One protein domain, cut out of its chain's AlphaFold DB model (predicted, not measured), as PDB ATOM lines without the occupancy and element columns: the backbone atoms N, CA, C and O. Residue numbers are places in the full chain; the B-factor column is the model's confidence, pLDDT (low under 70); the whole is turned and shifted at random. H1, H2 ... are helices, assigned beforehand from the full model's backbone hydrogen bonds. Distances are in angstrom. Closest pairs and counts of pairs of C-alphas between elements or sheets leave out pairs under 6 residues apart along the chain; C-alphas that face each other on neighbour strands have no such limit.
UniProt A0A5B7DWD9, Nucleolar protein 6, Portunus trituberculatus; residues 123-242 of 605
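AT A GLANCE: This is residues 123 to 242 of the 605 residues of the protein "Nucleolar protein 6" of Portunus trituberculatus (UniProt A0A5B7DWD9). Three helices, each meeting the next crosswise, make the helical part: H1 packs about perpendicular on H2, and the longest helix, H4, crosses H2 at a steep tilt. At one end of the elongated outline a lobe of two long loops holds the short H3, and at the other end the short H5 folds back on H4. The printed part has 120 residues with five named helices in order H1 to H5 and no named strand; its class is all helix, though under half of its residues, 59, are in named elements. It is compact, with a radius of gyration of the C-alphas of 15.3 A and spans of 52 by 33 by 23 A.

HOW THE PARTS SIT: Start at H1, residues 129 to 141, and go on to H2, residues 151 to 164: they touch, through residues 135 to 139 and 154 to 158 alone, about perpendicular at 88 degrees, with the C-alphas of Val 136 and Ala 158 closest at 6.5 A. H3, residues 184 to 190, touches no helix. In the two long links before and after H3, look for residues 172 to 173, paired parallel with residues 195 to 196 as strands are, in stretches too short to be named. H4, residues 210 to 228, touches H2, closest at the C-alphas of Gly 163 and Gln 217, 4.5 A, at a steep tilt of 47 degrees, opposite ways. With its residues 223 to 227 alone H4 touches H5, residues 234 to 239, in a helical hairpin at a steep tilt of 39 degrees, opposite ways; the C-alphas of Phe 226 and Ser 234 are closest, 5.6 A apart. In all five helices every O i to N i+4 pair is within hydrogen-bond range.

IN THESE COORDINATES: Find C-alpha 129 at (363.659, 229.934, 193.744); from there H1 runs 18.3 A to C-alpha 141. H2 spans 19.9 A and H3 10.0 A. H4 begins at C-alpha 210 (346.249, 233.140, 201.315) and runs 26.9 A; H5, 8.8 A long, ends at C-alpha 239 (370.818, 233.328, 206.234).

THE WHOLE: The two C-alphas farthest apart, of Asn 180 and Ala 232, are 52.1 A apart. The printed part has no cut; the links H2 to H3 and H3 to H4 are long, and residues 228 to 233 stand free. Mean pLDDT of the printed part is 84.2; residues 123 to 126, 178 to 179, 230 and 232 are under 70.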
ATOM      1  N   GLY A 123     356.131 219.898 194.214       47.62
ATOM      2  CA  GLY A 123     355.724 220.559 195.460       47.62
ATOM      3  C   GLY A 123     354.437 221.379 195.366       47.62
ATOM      4  O   GLY A 123     354.361 222.338 194.611       47.62
ATOM      5  N   MET A 124     353.425 221.033 196.165       47.62
ATOM      6  CA  MET A 124     352.212 221.852 196.289       47.62
ATOM      7  C   MET A 124     352.539 223.147 197.055       47.62
ATOM      8  O   MET A 124     352.976 223.069 198.203       47.62
ATOM      9  N   GLY A 125     352.320 224.309 196.432       49.88
ATOM     10  CA  GLY A 125     352.278 225.618 197.103       49.88
ATOM     11  C   GLY A 125     353.611 226.221 197.556       49.88
ATOM     12  O   GLY A 125     353.607 227.128 198.383       49.88
ATOM     13  N   SER A 126     354.759 225.745 197.060       61.19
ATOM     14  CA  SER A 126     356.060 226.293 197.465       61.19
ATOM     15  C   SER A 126     356.408 227.588 196.722       61.19
ATOM     16  O   SER A 126     356.361 227.658 195.496       61.19
ATOM     17  N   PHE A 127     356.841 228.610 197.465       73.38
ATOM     18  CA  PHE A 127     357.482 229.794 196.891       73.38
ATOM     19  C   PHE A 127     358.922 229.454 196.503       73.38
ATOM     20  O   PHE A 127     359.856 229.550 197.298       73.38
ATOM     21  N   SER A 128     359.075 228.920 195.296       75.38
ATOM     22  CA  SER A 128     360.338 228.359 194.822       75.38
ATOM     23  C   SER A 128     361.338 229.432 194.387       75.38
ATOM     24  O   SER A 128     360.966 230.543 194.006       75.38
ATOM     25  N   GLY A 129     362.626 229.070 194.330       71.75
ATOM     26  CA  GLY A 129     363.659 229.934 193.744       71.75
ATOM     27  C   GLY A 129     363.359 230.328 192.290       71.75
ATOM     28  O   GLY A 129     363.750 231.409 191.851       71.75
ATOM     29  N   HIS A 130     362.593 229.507 191.563       77.50
ATOM     30  CA  HIS A 130     362.101 229.844 190.230       77.50
ATOM     31  C   HIS A 130     361.082 230.993 190.271       77.50
ATOM     32  O   HIS A 130     361.241 231.965 189.535       77.50
ATOM     33  N   MET A 131     360.094 230.938 191.174       81.75
ATOM     34  CA  MET A 131     359.135 232.035 191.367       81.75
ATOM     35  C   MET A 131     359.832 233.326 191.802       81.75
ATOM     36  O   MET A 131     359.524 234.386 191.266       81.75
ATOM     37  N   VAL A 132     360.811 233.239 192.710       85.44
ATOM     38  CA  VAL A 132     361.624 234.397 193.123       85.44
ATOM     39  C   VAL A 132     362.359 234.995 191.925       85.44
ATOM     40  O   VAL A 132     362.320 236.205 191.720       85.44
ATOM     41  N   THR A 133     362.984 234.158 191.096       86.25
ATOM     42  CA  THR A 133     363.693 234.611 189.890       86.25
ATOM     43  C   THR A 133     362.755 235.325 188.919       86.25
ATOM     44  O   THR A 133     363.060 236.428 188.469       86.25
ATOM     45  N   LEU A 134     361.593 234.734 188.629       87.06
ATOM     46  CA  LEU A 134     360.593 235.348 187.754       87.06
ATOM     47  C   LEU A 134     360.053 236.658 188.334       87.06
ATOM     48  O   LEU A 134     359.882 237.629 187.601       87.06
ATOM     49  N   PHE A 135     359.859 236.726 189.649       90.06
ATOM     50  CA  PHE A 135     359.434 237.952 190.310       90.06
ATOM     51  C   PHE A 135     360.498 239.056 190.212       90.06
ATOM     52  O   PHE A 135     360.174 240.200 189.903       90.06
ATOM     53  N   VAL A 136     361.782 238.729 190.382       90.88
ATOM     54  CA  VAL A 136     362.882 239.688 190.172       90.88
ATOM     55  C   VAL A 136     362.924 240.169 188.717       90.88
ATOM     56  O   VAL A 136     363.075 241.366 188.475       90.88
ATOM     57  N   ILE A 137     362.711 239.282 187.739       90.44
ATOM     58  CA  ILE A 137     362.599 239.666 186.321       90.44
ATOM     59  C   ILE A 137     361.415 240.617 186.106       90.44
ATOM     60  O   ILE A 137     361.561 241.630 185.421       90.44
ATOM     61  N   HIS A 138     360.266 240.352 186.730       90.62
ATOM     62  CA  HIS A 138     359.108 241.244 186.688       90.62
ATOM     63  C   HIS A 138     359.429 242.629 187.275       90.62
ATOM     64  O   HIS A 138     359.051 243.658 186.704       90.62
ATOM     65  N   LEU A 139     360.167 242.694 188.388       90.88
ATOM     66  CA  LEU A 139     360.620 243.964 188.967       90.88
ATOM     67  C   LEU A 139     361.560 244.728 188.024       90.88
ATOM     68  O   LEU A 139     361.497 245.957 187.958       90.88
ATOM     69  N   LEU A 140     362.408 244.017 187.277       90.81
ATOM     70  CA  LEU A 140     363.298 244.619 186.284       90.81
ATOM     71  C   LEU A 140     362.505 245.166 185.087       90.81
ATOM     72  O   LEU A 140     362.719 246.304 184.673       90.81
ATOM     73  N   GLN A 141     361.542 244.397 184.571       88.38
ATOM     74  CA  GLN A 141     360.661 244.816 183.472       88.38
ATOM     75  C   GLN A 141     359.789 246.019 183.851       88.38
ATOM     76  O   GLN A 141     359.634 246.950 183.062       88.38
ATOM     77  N   SER A 142     359.277 246.042 185.083       87.00
ATOM     78  CA  SER A 142     358.505 247.165 185.632       87.00
ATOM     79  C   SER A 142     359.367 248.358 186.071       87.00
ATOM     80  O   SER A 142     358.835 249.321 186.622       87.00
ATOM     81  N   ARG A 143     360.687 248.321 185.818       88.12
ATOM     82  CA  ARG A 143     361.671 249.367 186.163       88.12
ATOM     83  C   ARG A 143     361.725 249.719 187.657       88.12
ATOM     84  O   ARG A 143     362.172 250.804 188.018       88.12
ATOM     85  N   LYS A 144     361.297 248.803 188.531       86.94
ATOM     86  CA  LYS A 144     361.413 248.938 189.994       86.94
ATOM     87  C   LYS A 144     362.822 248.614 190.496       86.94
ATOM     88  O   LYS A 144     363.227 249.108 191.543       86.94
ATOM     89  N   ILE A 145     363.563 247.805 189.743       91.56
ATOM     90  CA  ILE A 145     364.999 247.563 189.928       91.56
ATOM     91  C   ILE A 145     365.742 247.841 188.617       91.56
ATOM     92  O   ILE A 145     365.128 247.873 187.549       91.56
ATOM     93  N   ASN A 146     367.058 248.050 188.684       89.12
ATOM     94  CA  ASN A 146     367.902 248.278 187.507       89.12
ATOM     95  C   ASN A 146     369.138 247.363 187.514       89.12
ATOM     96  O   ASN A 146     369.495 246.801 188.547       89.12
ATOM     97  N   SER A 147     369.799 247.225 186.362       86.38
ATOM     98  CA  SER A 147     370.963 246.340 186.190       86.38
ATOM     99  C   SER A 147     372.243 246.823 186.880       86.38
ATOM    100  O   SER A 147     373.197 246.059 186.968       86.38
ATOM    101  N   GLN A 148     372.274 248.069 187.359       85.56
ATOM    102  CA  GLN A 148     373.408 248.648 188.088       85.56
ATOM    103  C   GLN A 148     373.302 248.419 189.604       85.56
ATOM    104  O   GLN A 148     374.244 248.715 190.337       85.56
ATOM    105  N   MET A 149     372.161 247.915 190.093       83.31
ATOM    106  CA  MET A 149     371.969 247.616 191.509       83.31
ATOM    107  C   MET A 149     372.841 246.441 191.951       83.31
ATOM    108  O   MET A 149     372.963 245.433 191.254       83.31
ATOM    109  N   SER A 150     373.400 246.542 193.156       84.38
ATOM    110  CA  SER A 150     374.113 245.427 193.777       84.38
ATOM    111  C   SER A 150     373.152 244.282 194.145       84.38
ATOM    112  O   SER A 150     371.956 244.523 194.346       84.38
ATOM    113  N   PRO A 151     373.641 243.037 194.319       84.19
ATOM    114  CA  PRO A 151     372.801 241.915 194.751       84.19
ATOM    115  C   PRO A 151     372.036 242.195 196.052       84.19
ATOM    116  O   PRO A 151     370.873 241.820 196.174       84.19
ATOM    117  N   TYR A 152     372.656 242.923 196.989       83.19
ATOM    118  CA  TYR A 152     372.011 243.377 198.223       83.19
ATOM    119  C   TYR A 152     370.812 244.290 197.946       83.19
ATOM    120  O   TYR A 152     369.733 244.091 198.501       83.19
ATOM    121  N   GLN A 153     370.978 245.275 197.061       84.94
ATOM    122  CA  GLN A 153     369.910 246.206 196.695       84.94
ATOM    123  C   GLN A 153     368.766 245.493 195.971       84.94
ATOM    124  O   GLN A 153     367.602 245.760 196.265       84.94
ATOM    125  N   VAL A 154     369.078 244.554 195.071       89.94
ATOM    126  CA  VAL A 154     368.067 243.727 194.391       89.94
ATOM    127  C   VAL A 154     367.298 242.877 195.402       89.94
ATOM    128  O   VAL A 154     366.070 242.892 195.392       89.94
ATOM    129  N   PHE A 155     367.999 242.190 196.309       88.62
ATOM    130  CA  PHE A 155     367.392 241.372 197.360       88.62
ATOM    131  C   PHE A 155     366.478 242.197 198.273       88.62
ATOM    132  O   PHE A 155     365.307 241.864 198.453       88.62
ATOM    133  N   ARG A 156     366.977 243.329 198.778       89.31
ATOM    134  CA  ARG A 156     366.218 244.255 199.625       89.31
ATOM    135  C   ARG A 156     364.972 244.788 198.916       89.31
ATOM    136  O   ARG A 156     363.891 244.776 199.496       89.31
ATOM    137  N   ASN A 157     365.087 245.219 197.661       90.88
ATOM    138  CA  ASN A 157     363.946 245.731 196.895       90.88
ATOM    139  C   ASN A 157     362.921 244.639 196.562       90.88
ATOM    140  O   ASN A 157     361.718 244.908 196.573       90.88
ATOM    141  N   ALA A 158     363.370 243.405 196.314       92.06
ATOM    142  CA  ALA A 158     362.477 242.268 196.126       92.06
ATOM    143  C   ALA A 158     361.663 241.985 197.397       92.06
ATOM    144  O   ALA A 158     360.436 241.934 197.324       92.06
ATOM    145  N   LEU A 159     362.320 241.903 198.559       91.88
ATOM    146  CA  LEU A 159     361.651 241.723 199.852       91.88
ATOM    147  C   LEU A 159     360.681 242.867 200.172       91.88
ATOM    148  O   LEU A 159     359.551 242.610 200.580       91.88
ATOM    149  N   LEU A 160     361.072 244.124 199.925       92.06
ATOM    150  CA  LEU A 160     360.184 245.281 200.090       92.06
ATOM    151  C   LEU A 160     358.935 245.166 199.211       92.06
ATOM    152  O   LEU A 160     357.827 245.450 199.670       92.06
ATOM    153  N   SER A 161     359.085 244.745 197.953       91.50
ATOM    154  CA  SER A 161     357.943 244.613 197.045       91.50
ATOM    155  C   SER A 161     357.035 243.434 197.400       91.50
ATOM    156  O   SER A 161     355.833 243.545 197.174       91.50
ATOM    157  N   ILE A 162     357.578 242.334 197.930       91.38
ATOM    158  CA  ILE A 162     356.787 241.193 198.426       91.38
ATOM    159  C   ILE A 162     356.050 241.584 199.710       91.38
ATOM    160  O   ILE A 162     354.860 241.327 199.840       91.38
ATOM    161  N   GLY A 163     356.733 242.261 200.635       89.50
ATOM    162  CA  GLY A 163     356.167 242.694 201.911       89.50
ATOM    163  C   GLY A 163     355.054 243.741 201.779       89.50
ATOM    164  O   GLY A 163     354.174 243.802 202.636       89.50
ATOM    165  N   SER A 164     355.074 244.559 200.723       87.56
ATOM    166  CA  SER A 164     354.146 245.692 200.550       87.56
ATOM    167  C   SER A 164     352.960 245.431 199.622       87.56
ATOM    168  O   SER A 164     351.918 246.059 199.801       87.56
ATOM    169  N   VAL A 165     353.089 244.548 198.627       86.94
ATOM    170  CA  VAL A 165     352.030 244.303 197.636       86.94
ATOM    171  C   VAL A 165     351.319 242.993 197.946       86.94
ATOM    172  O   VAL A 165     351.930 241.932 197.881       86.94
ATOM    173  N   ASP A 166     350.016 243.065 198.209       87.06
ATOM    174  CA  ASP A 166     349.196 241.880 198.449       87.06
ATOM    175  C   ASP A 166     348.784 241.198 197.134       87.06
ATOM    176  O   ASP A 166     347.975 241.730 196.368       87.06
ATOM    177  N   TRP A 167     349.334 240.009 196.871       89.75
ATOM    178  CA  TRP A 167     349.060 239.233 195.656       89.75
ATOM    179  C   TRP A 167     347.693 238.541 195.671       89.75
ATOM    180  O   TRP A 167     347.284 238.012 194.636       89.75
ATOM    181  N   THR A 168     346.988 238.545 196.806       87.62
ATOM    182  CA  THR A 168     345.620 238.013 196.925       87.62
ATOM    183  C   THR A 168     344.563 238.993 196.427       87.62
ATOM    184  O   THR A 168     343.489 238.589 196.001       87.62
ATOM    185  N   VAL A 169     344.889 240.289 196.424       87.56
ATOM    186  CA  VAL A 169     344.020 241.352 195.900       87.56
ATOM    187  C   VAL A 169     344.557 241.856 194.566       87.56
ATOM    188  O   VAL A 169     343.837 241.951 193.575       87.56
ATOM    189  N   LYS A 170     345.857 242.163 194.515       87.88
ATOM    190  CA  LYS A 170     346.534 242.696 193.334       87.88
ATOM    191  C   LYS A 170     347.602 241.721 192.855       87.88
ATOM    192  O   LYS A 170     348.792 241.883 193.114       87.88
ATOM    193  N   GLY A 171     347.133 240.718 192.126       85.06
ATOM    194  CA  GLY A 171     347.966 239.716 191.471       85.06
ATOM    195  C   GLY A 171     349.028 240.316 190.546       85.06
ATOM    196  O   GLY A 171     348.858 241.391 189.964       85.06
ATOM    197  N   VAL A 172     350.139 239.599 190.410       89.19
ATOM    198  CA  VAL A 172     351.259 239.975 189.540       89.19
ATOM    199  C   VAL A 172     350.998 239.453 188.129       89.19
ATOM    200  O   VAL A 172     350.622 238.295 187.963       89.19
ATOM    201  N   ASN A 173     351.229 240.281 187.108       88.75
ATOM    202  CA  ASN A 173     351.142 239.881 185.704       88.75
ATOM    203  C   ASN A 173     352.430 240.244 184.961       88.75
ATOM    204  O   ASN A 173     352.857 241.401 184.988       88.75
ATOM    205  N   MET A 174     353.045 239.257 184.310       87.56
ATOM    206  CA  MET A 174     354.241 239.440 183.483       87.56
ATOM    207  C   MET A 174     353.946 239.532 181.984       87.56
ATOM    208  O   MET A 174     354.864 239.811 181.214       87.56
ATOM    209  N   CYS A 175     352.708 239.283 181.554       83.81
ATOM    210  CA  CYS A 175     352.353 239.259 180.142       83.81
ATOM    211  C   CYS A 175     352.439 240.672 179.527       83.81
ATOM    212  O   CYS A 175     351.727 241.573 179.980       83.81
ATOM    213  N   PRO A 176     353.291 240.895 178.506       76.56
ATOM    214  CA  PRO A 176     353.456 242.209 177.886       76.56
ATOM    215  C   PRO A 176     352.310 242.574 176.928       76.56
ATOM    216  O   PRO A 176     352.061 243.758 176.709       76.56
ATOM    217  N   THR A 177     351.616 241.580 176.360       75.62
ATOM    218  CA  THR A 177     350.545 241.749 175.362       75.62
ATOM    219  C   THR A 177     349.382 240.798 175.667       75.62
ATOM    220  O   THR A 177     349.527 239.593 175.455       75.62
ATOM    221  N   PRO A 178     348.236 241.293 176.166       68.44
ATOM    222  CA  PRO A 178     347.109 240.453 176.557       68.44
ATOM    223  C   PRO A 178     346.252 240.052 175.345       68.44
ATOM    224  O   PRO A 178     345.094 240.448 175.236       68.44
ATOM    225  N   ASP A 179     346.813 239.272 174.424       68.00
ATOM    226  CA  ASP A 179     346.041 238.678 173.333       68.00
ATOM    227  C   ASP A 179     345.564 237.285 173.758       68.00
ATOM    228  O   ASP A 179     346.365 236.378 173.978       68.00
ATOM    229  N   ASN A 180     344.243 237.103 173.866       73.88
ATOM    230  CA  ASN A 180     343.605 235.824 174.212       73.88
ATOM    231  C   ASN A 180     343.955 235.253 175.609       73.88
ATOM    232  O   ASN A 180     343.799 234.054 175.847       73.88
ATOM    233  N   THR A 181     344.395 236.095 176.547       81.31
ATOM    234  CA  THR A 181     344.728 235.697 177.924       81.31
ATOM    235  C   THR A 181     343.600 236.044 178.908       81.31
ATOM    236  O   THR A 181     342.882 237.030 178.714       81.31
ATOM    237  N   PRO A 182     343.382 235.234 179.963       81.81
ATOM    238  CA  PRO A 182     342.377 235.525 180.980       81.81
ATOM    239  C   PRO A 182     342.726 236.805 181.751       81.81
ATOM    240  O   PRO A 182     343.885 237.055 182.086       81.81
ATOM    241  N   SER A 183     341.712 237.612 182.074       85.31
ATOM    242  CA  SER A 183     341.906 238.795 182.914       85.31
ATOM    243  C   SER A 183     342.266 238.404 184.351       85.31
ATOM    244  O   SER A 183     341.905 237.327 184.838       85.31
ATOM    245  N   LEU A 184     342.954 239.304 185.061       85.31
ATOM    246  CA  LEU A 184     343.320 239.081 186.465       85.31
ATOM    247  C   LEU A 184     342.091 238.868 187.357       85.31
ATOM    248  O   LEU A 184     342.145 238.037 188.257       85.31
ATOM    249  N   ASP A 185     340.979 239.546 187.074       86.25
ATOM    250  CA  ASP A 185     339.737 239.398 187.840       86.25
ATOM    251  C   ASP A 185     339.170 237.976 187.738       86.25
ATOM    252  O   ASP A 185     338.735 237.404 188.735       86.25
ATOM    253  N   VAL A 186     339.230 237.369 186.547       87.44
ATOM    254  CA  VAL A 186     338.816 235.972 186.343       87.44
ATOM    255  C   VAL A 186     339.751 235.020 187.090       87.44
ATOM    256  O   VAL A 186     339.295 234.041 187.677       87.44
ATOM    257  N   LEU A 187     341.054 235.304 187.119       85.69
ATOM    258  CA  LEU A 187     342.015 234.483 187.856       85.69
ATOM    259  C   LEU A 187     341.818 234.572 189.376       85.69
ATOM    260  O   LEU A 187     341.879 233.537 190.036       85.69
ATOM    261  N   HIS A 188     341.510 235.750 189.923       88.25
ATOM    262  CA  HIS A 188     341.200 235.931 191.351       88.25
ATOM    263  C   HIS A 188     339.881 235.282 191.777       88.25
ATOM    264  O   HIS A 188     339.722 234.895 192.930       88.25
ATOM    265  N   GLN A 189     338.933 235.095 190.856       85.75
ATOM    266  CA  GLN A 189     337.731 234.296 191.135       85.75
ATOM    267  C   GLN A 189     338.043 232.799 191.296       85.75
ATOM    268  O   GLN A 189     337.279 232.072 191.934       85.75
ATOM    269  N   LEU A 190     339.147 232.323 190.711       82.38
ATOM    270  CA  LEU A 190     339.525 230.908 190.692       82.38
ATOM    271  C   LEU A 190     340.606 230.554 191.721       82.38
ATOM    272  O   LEU A 190     340.585 229.442 192.259       82.38
ATOM    273  N   TYR A 191     341.537 231.471 191.986       85.12
ATOM    274  CA  TYR A 191     342.721 231.258 192.815       85.12
ATOM    275  C   TYR A 191     342.834 232.312 193.918       85.12
ATOM    276  O   TYR A 191     342.548 233.481 193.696       85.12
ATOM    277  N   GLU A 192     343.315 231.893 195.091       86.69
ATOM    278  CA  GLU A 192     343.532 232.781 196.244       86.69
ATOM    279  C   GLU A 192     344.748 233.707 196.065       86.69
ATOM    280  O   GLU A 192     344.791 234.792 196.634       86.69
ATOM    281  N   VAL A 193     345.751 233.272 195.296       89.56
ATOM    282  CA  VAL A 193     346.980 234.025 195.016       89.56
ATOM    283  C   VAL A 193     347.251 233.970 193.517       89.56
ATOM    284  O   VAL A 193     347.234 232.891 192.910       89.56
ATOM    285  N   VAL A 194     347.524 235.125 192.909       90.44
ATOM    286  CA  VAL A 194     347.719 235.227 191.458       90.44
ATOM    287  C   VAL A 194     349.103 235.775 191.129       90.44
ATOM    288  O   VAL A 194     349.438 236.919 191.440       90.44
ATOM    289  N   PHE A 195     349.897 234.957 190.441       90.62
ATOM    290  CA  PHE A 195     351.143 235.365 189.802       90.62
ATOM    291  C   PHE A 195     351.220 234.746 188.404       90.62
ATOM    292  O   PHE A 195     351.523 233.566 188.252       90.62
ATOM    293  N   VAL A 196     350.928 235.553 187.387       89.31
ATOM    294  CA  VAL A 196     350.851 235.125 185.990       89.31
ATOM    295  C   VAL A 196     352.211 235.224 185.311       89.31
ATOM    296  O   VAL A 196     352.905 236.241 185.414       89.31
ATOM    297  N   ASP A 197     352.568 234.160 184.603       85.56
ATOM    298  CA  ASP A 197     353.791 234.045 183.820       85.56
ATOM    299  C   ASP A 197     353.801 234.969 182.573       85.56
ATOM    300  O   ASP A 197     352.789 235.592 182.235       85.56
ATOM    301  N   PRO A 198     354.931 235.071 181.844       84.50
ATOM    302  CA  PRO A 198     355.022 235.903 180.643       84.50
ATOM    303  C   PRO A 198     354.067 235.509 179.507       84.50
ATOM    304  O   PRO A 198     353.726 236.372 178.699       84.50
ATOM    305  N   SER A 199     353.629 234.242 179.424       84.06
ATOM    306  CA  SER A 199     352.634 233.826 178.425       84.06
ATOM    307  C   SER A 199     351.233 234.363 178.723       84.06
ATOM    308  O   SER A 199     350.407 234.442 177.819       84.06
ATOM    309  N   GLY A 200     350.959 234.750 179.972       81.94
ATOM    310  CA  GLY A 200     349.646 235.219 180.403       81.94
ATOM    311  C   GLY A 200     348.639 234.100 180.688       81.94
ATOM    312  O   GLY A 200     347.498 234.398 181.026       81.94
ATOM    313  N   LEU A 201     349.030 232.828 180.551       81.44
ATOM    314  CA  LEU A 201     348.121 231.678 180.641       81.44
ATOM    315  C   LEU A 201     348.322 230.841 181.908       81.44
ATOM    316  O   LEU A 201     347.400 230.137 182.323       81.44
ATOM    317  N   LEU A 202     349.504 230.894 182.530       83.19
ATOM    318  CA  LEU A 202     349.845 230.065 183.680       83.19
ATOM    319  C   LEU A 202     349.932 230.906 184.955       83.19
ATOM    320  O   LEU A 202     350.765 231.804 185.077       83.19
ATOM    321  N   ASN A 203     349.123 230.552 185.955       86.19
ATOM    322  CA  ASN A 203     349.300 231.055 187.313       86.19
ATOM    323  C   ASN A 203     350.353 230.210 188.053       86.19
ATOM    324  O   ASN A 203     350.102 229.065 188.427       86.19
ATOM    325  N   LEU A 204     351.520 230.795 188.306       83.75
ATOM    326  CA  LEU A 204     352.625 230.181 189.044       83.75
ATOM    327  C   LEU A 204     352.290 229.964 190.526       83.75
ATOM    328  O   LEU A 204     352.849 229.073 191.158       83.75
ATOM    329  N   ALA A 205     351.371 230.761 191.077       85.81
ATOM    330  CA  ALA A 205     350.908 230.668 192.458       85.81
ATOM    331  C   ALA A 205     349.596 229.871 192.603       85.81
ATOM    332  O   ALA A 205     348.974 229.916 193.660       85.81
ATOM    333  N   ALA A 206     349.182 229.103 191.585       81.75
ATOM    334  CA  ALA A 206     347.897 228.387 191.565       81.75
ATOM    335  C   ALA A 206     347.657 227.456 192.770       81.75
ATOM    336  O   ALA A 206     346.514 227.198 193.139       81.75
ATOM    337  N   MET A 207     348.735 226.955 193.376       78.50
ATOM    338  CA  MET A 207     348.710 226.032 194.515       78.50
ATOM    339  C   MET A 207     349.029 226.720 195.850       78.50
ATOM    340  O   MET A 207     349.291 226.036 196.835       78.50
ATOM    341  N   MET A 208     349.097 228.050 195.891       84.69
ATOM    342  CA  MET A 208     349.365 228.819 197.104       84.69
ATOM    343  C   MET A 208     348.042 229.304 197.697       84.69
ATOM    344  O   MET A 208     347.199 229.835 196.978       84.69
ATOM    345  N   ILE A 209     347.858 229.114 199.004       87.25
ATOM    346  CA  ILE A 209     346.699 229.664 199.725       87.25
ATOM    347  C   ILE A 209     347.057 231.018 200.339       87.25
ATOM    348  O   ILE A 209     348.237 231.301 200.572       87.25
ATOM    349  N   THR A 210     346.053 231.819 200.693       90.25
ATOM    350  CA  THR A 210     346.249 233.140 201.315       90.25
ATOM    351  C   THR A 210     347.164 233.077 202.542       90.25
ATOM    352  O   THR A 210     348.062 233.903 202.680       90.25
ATOM    353  N   ALA A 211     347.002 232.065 203.402       89.69
ATOM    354  CA  ALA A 211     347.821 231.909 204.607       89.69
ATOM    355  C   ALA A 211     349.318 231.670 204.309       89.69
ATOM    356  O   ALA A 211     350.175 232.153 205.048       89.69
ATOM    357  N   ASP A 212     349.654 230.967 203.220       87.25
ATOM    358  CA  ASP A 212     351.057 230.771 202.826       87.25
ATOM    359  C   ASP A 212     351.667 232.087 202.332       87.25
ATOM    360  O   ASP A 212     352.794 232.426 202.697       87.25
ATOM    361  N   PHE A 213     350.920 232.840 201.518       90.81
ATOM    362  CA  PHE A 213     351.391 234.120 200.999       90.81
ATOM    363  C   PHE A 213     351.553 235.159 202.113       90.81
ATOM    364  O   PHE A 213     352.595 235.803 202.195       90.81
ATOM    365  N   GLN A 214     350.583 235.262 203.026       91.38
ATOM    366  CA  GLN A 214     350.672 236.141 204.197       91.38
ATOM    367  C   GLN A 214     351.883 235.808 205.070       91.38
ATOM    368  O   GLN A 214     352.539 236.713 205.584       91.38
ATOM    369  N   ARG A 215     352.242 234.523 205.192       89.81
ATOM    370  CA  ARG A 215     353.481 234.130 205.868       89.81
ATOM    371  C   ARG A 215     354.708 234.660 205.135       89.81
ATOM    372  O   ARG A 215     355.566 235.257 205.768       89.81
ATOM    373  N   ILE A 216     354.793 234.484 203.817       89.88
ATOM    374  CA  ILE A 216     355.913 235.008 203.016       89.88
ATOM    375  C   ILE A 216     356.005 236.535 203.139       89.88
ATOM    376  O   ILE A 216     357.101 237.083 203.259       89.88
ATOM    377  N   GLN A 217     354.863 237.221 203.144       92.31
ATOM    378  CA  GLN A 217     354.779 238.665 203.322       92.31
ATOM    379  C   GLN A 217     355.297 239.091 204.702       92.31
ATOM    380  O   GLN A 217     356.140 239.985 204.782       92.31
ATOM    381  N   HIS A 218     354.853 238.420 205.766       92.00
ATOM    382  CA  HIS A 218     355.298 238.665 207.138       92.00
ATOM    383  C   HIS A 218     356.807 238.439 207.301       92.00
ATOM    384  O   HIS A 218     357.518 239.322 207.774       92.00
ATOM    385  N   GLU A 219     357.322 237.305 206.819       90.00
ATOM    386  CA  GLU A 219     358.757 236.989 206.852       90.00
ATOM    387  C   GLU A 219     359.577 238.001 206.037       90.00
ATOM    388  O   GLU A 219     360.667 238.400 206.443       90.00
ATOM    389  N   SER A 220     359.040 238.493 204.915       92.19
ATOM    390  CA  SER A 220     359.691 239.545 204.124       92.19
ATOM    391  C   SER A 220     359.763 240.870 204.886       92.19
ATOM    392  O   SER A 220     360.785 241.551 204.837       92.19
ATOM    393  N   GLN A 221     358.707 241.238 205.618       92.81
ATOM    394  CA  GLN A 221     358.688 242.441 206.457       92.81
ATOM    395  C   GLN A 221     359.665 242.328 207.635       92.81
ATOM    396  O   GLN A 221     360.419 243.271 207.887       92.81
ATOM    397  N   LEU A 222     359.716 241.169 208.303       90.12
ATOM    398  CA  LEU A 222     360.706 240.888 209.346       90.12
ATOM    399  C   LEU A 222     362.129 240.958 208.791       90.12
ATOM    400  O   LEU A 222     362.987 241.611 209.382       90.12
ATOM    401  N   ALA A 223     362.376 240.366 207.620       90.50
ATOM    402  CA  ALA A 223     363.685 240.410 206.986       90.50
ATOM    403  C   ALA A 223     364.132 241.850 206.694       90.50
ATOM    404  O   ALA A 223     365.278 242.210 206.955       90.50
ATOM    405  N   ILE A 224     363.222 242.712 206.227       90.00
ATOM    406  CA  ILE A 224     363.499 244.144 206.056       90.00
ATOM    407  C   ILE A 224     363.790 244.840 207.388       90.00
ATOM    408  O   ILE A 224     364.687 245.682 207.436       90.00
ATOM    409  N   ALA A 225     363.077 244.502 208.464       89.50
ATOM    410  CA  ALA A 225     363.358 245.047 209.789       89.50
ATOM    411  C   ALA A 225     364.776 244.677 210.261       89.50
ATOM    412  O   ALA A 225     365.513 245.560 210.699       89.50
ATOM    413  N   PHE A 226     365.203 243.424 210.066       87.19
ATOM    414  CA  PHE A 226     366.579 242.993 210.338       87.19
ATOM    415  C   PHE A 226     367.604 243.726 209.467       87.19
ATOM    416  O   PHE A 226     368.596 244.222 209.993       87.19
ATOM    417  N   LEU A 227     367.338 243.884 208.165       84.19
ATOM    418  CA  LEU A 227     368.200 244.645 207.246       84.19
ATOM    419  C   LEU A 227     368.274 246.149 207.558       84.19
ATOM    420  O   LEU A 227     369.151 246.840 207.041       84.19
ATOM    421  N   ASN A 228     367.325 246.678 208.328       82.69
ATOM    422  CA  ASN A 228     367.341 248.055 208.822       82.69
ATOM    423  C   ASN A 228     367.995 248.174 210.198       82.69
ATOM    424  O   ASN A 228     368.365 249.278 210.601       82.69
ATOM    425  N   SER A 229     368.111 247.066 210.927       80.75
ATOM    426  CA  SER A 229     368.729 247.048 212.239       80.75
ATOM    427  C   SER A 229     370.250 247.111 212.102       80.75
ATOM    428  O   SER A 229     370.853 246.481 211.238       80.75
ATOM    429  N   SER A 230     370.897 247.873 212.978       69.12
ATOM    430  CA  SER A 230     372.359 247.921 213.064       69.12
ATOM    431  C   SER A 230     372.932 246.799 213.938       69.12
ATOM    432  O   SER A 230     374.056 246.923 214.422       69.12
ATOM    433  N   ALA A 231     372.155 245.744 214.207       71.50
ATOM    434  CA  ALA A 231     372.559 244.650 215.079       71.50
ATOM    435  C   ALA A 231     373.584 243.743 214.379       71.50
ATOM    436  O   ALA A 231     373.446 243.427 213.192       71.50
ATOM    437  N   ALA A 232     374.620 243.339 215.117       61.69
ATOM    438  CA  ALA A 232     375.762 242.591 214.585       61.69
ATOM    439  C   ALA A 232     375.401 241.171 214.095       61.69
ATOM    440  O   ALA A 232     376.093 240.627 213.239       61.69
ATOM    441  N   ASP A 233     374.305 240.594 214.589       70.62
ATOM    442  CA  ASP A 233     373.823 239.227 214.338       70.62
ATOM    443  C   ASP A 233     372.739 239.130 213.243       70.62
ATOM    444  O   ASP A 233     372.204 238.050 212.973       70.62
ATOM    445  N   SER A 234     372.426 240.244 212.572       79.94
ATOM    446  CA  SER A 234     371.365 240.303 211.554       79.94
ATOM    447  C   SER A 234     371.611 239.337 210.389       79.94
ATOM    448  O   SER A 234     370.682 238.693 209.912       79.94
ATOM    449  N   PHE A 235     372.863 239.202 209.937       82.12
ATOM    450  CA  PHE A 235     373.213 238.312 208.825       82.12
ATOM    451  C   PHE A 235     373.027 236.833 209.190       82.12
ATOM    452  O   PHE A 235     372.418 236.076 208.433       82.12
ATOM    453  N   GLU A 236     373.503 236.431 210.370       84.81
ATOM    454  CA  GLU A 236     373.362 235.059 210.863       84.81
ATOM    455  C   GLU A 236     371.884 234.691 211.036       84.81
ATOM    456  O   GLU A 236     371.447 233.627 210.591       84.81
ATOM    457  N   SER A 237     371.096 235.611 211.594       84.88
ATOM    458  CA  SER A 237     369.656 235.434 211.784       84.88
ATOM    459  C   SER A 237     368.888 235.279 210.466       84.88
ATOM    460  O   SER A 237     367.919 234.527 210.421       84.88
ATOM    461  N   LEU A 238     369.320 235.954 209.393       84.94
ATOM    462  CA  LEU A 238     368.656 235.912 208.085       84.94
ATOM    463  C   LEU A 238     369.034 234.694 207.234       84.94
ATOM    464  O   LEU A 238     368.168 234.138 206.559       84.94
ATOM    465  N   PHE A 239     370.311 234.300 207.218       83.50
ATOM    466  CA  PHE A 239     370.818 233.328 206.234       83.50
ATOM    467  C   PHE A 239     371.338 232.021 206.830       83.50
ATOM    468  O   PHE A 239     371.411 231.027 206.108       83.50
ATOM    469  N   ILE A 240     371.704 232.002 208.115       81.12
ATOM    470  CA  ILE A 240     372.404 230.865 208.733       81.12
ATOM    471  C   ILE A 240     371.474 230.105 209.682       81.12
ATOM    472  O   ILE A 240     371.361 228.878 209.608       81.12
ATOM    473  N   LYS A 241     370.777 230.817 210.572       84.25
ATOM    474  CA  LYS A 241     369.947 230.201 211.606       84.25
ATOM    475  C   LYS A 241     368.654 229.641 211.016       84.25
ATOM    476  O   LYS A 241     367.724 230.369 210.675       84.25
ATOM    477  N   LYS A 242     368.549 228.313 210.978       80.12
ATOM    478  CA  LYS A 242     367.282 227.647 210.678       80.12
ATOM    479  C   LYS A 242     366.348 227.752 211.883       80.12
ATOM    480  O   LYS A 242     366.635 227.199 212.941       80.12
TER     481      LYS A 242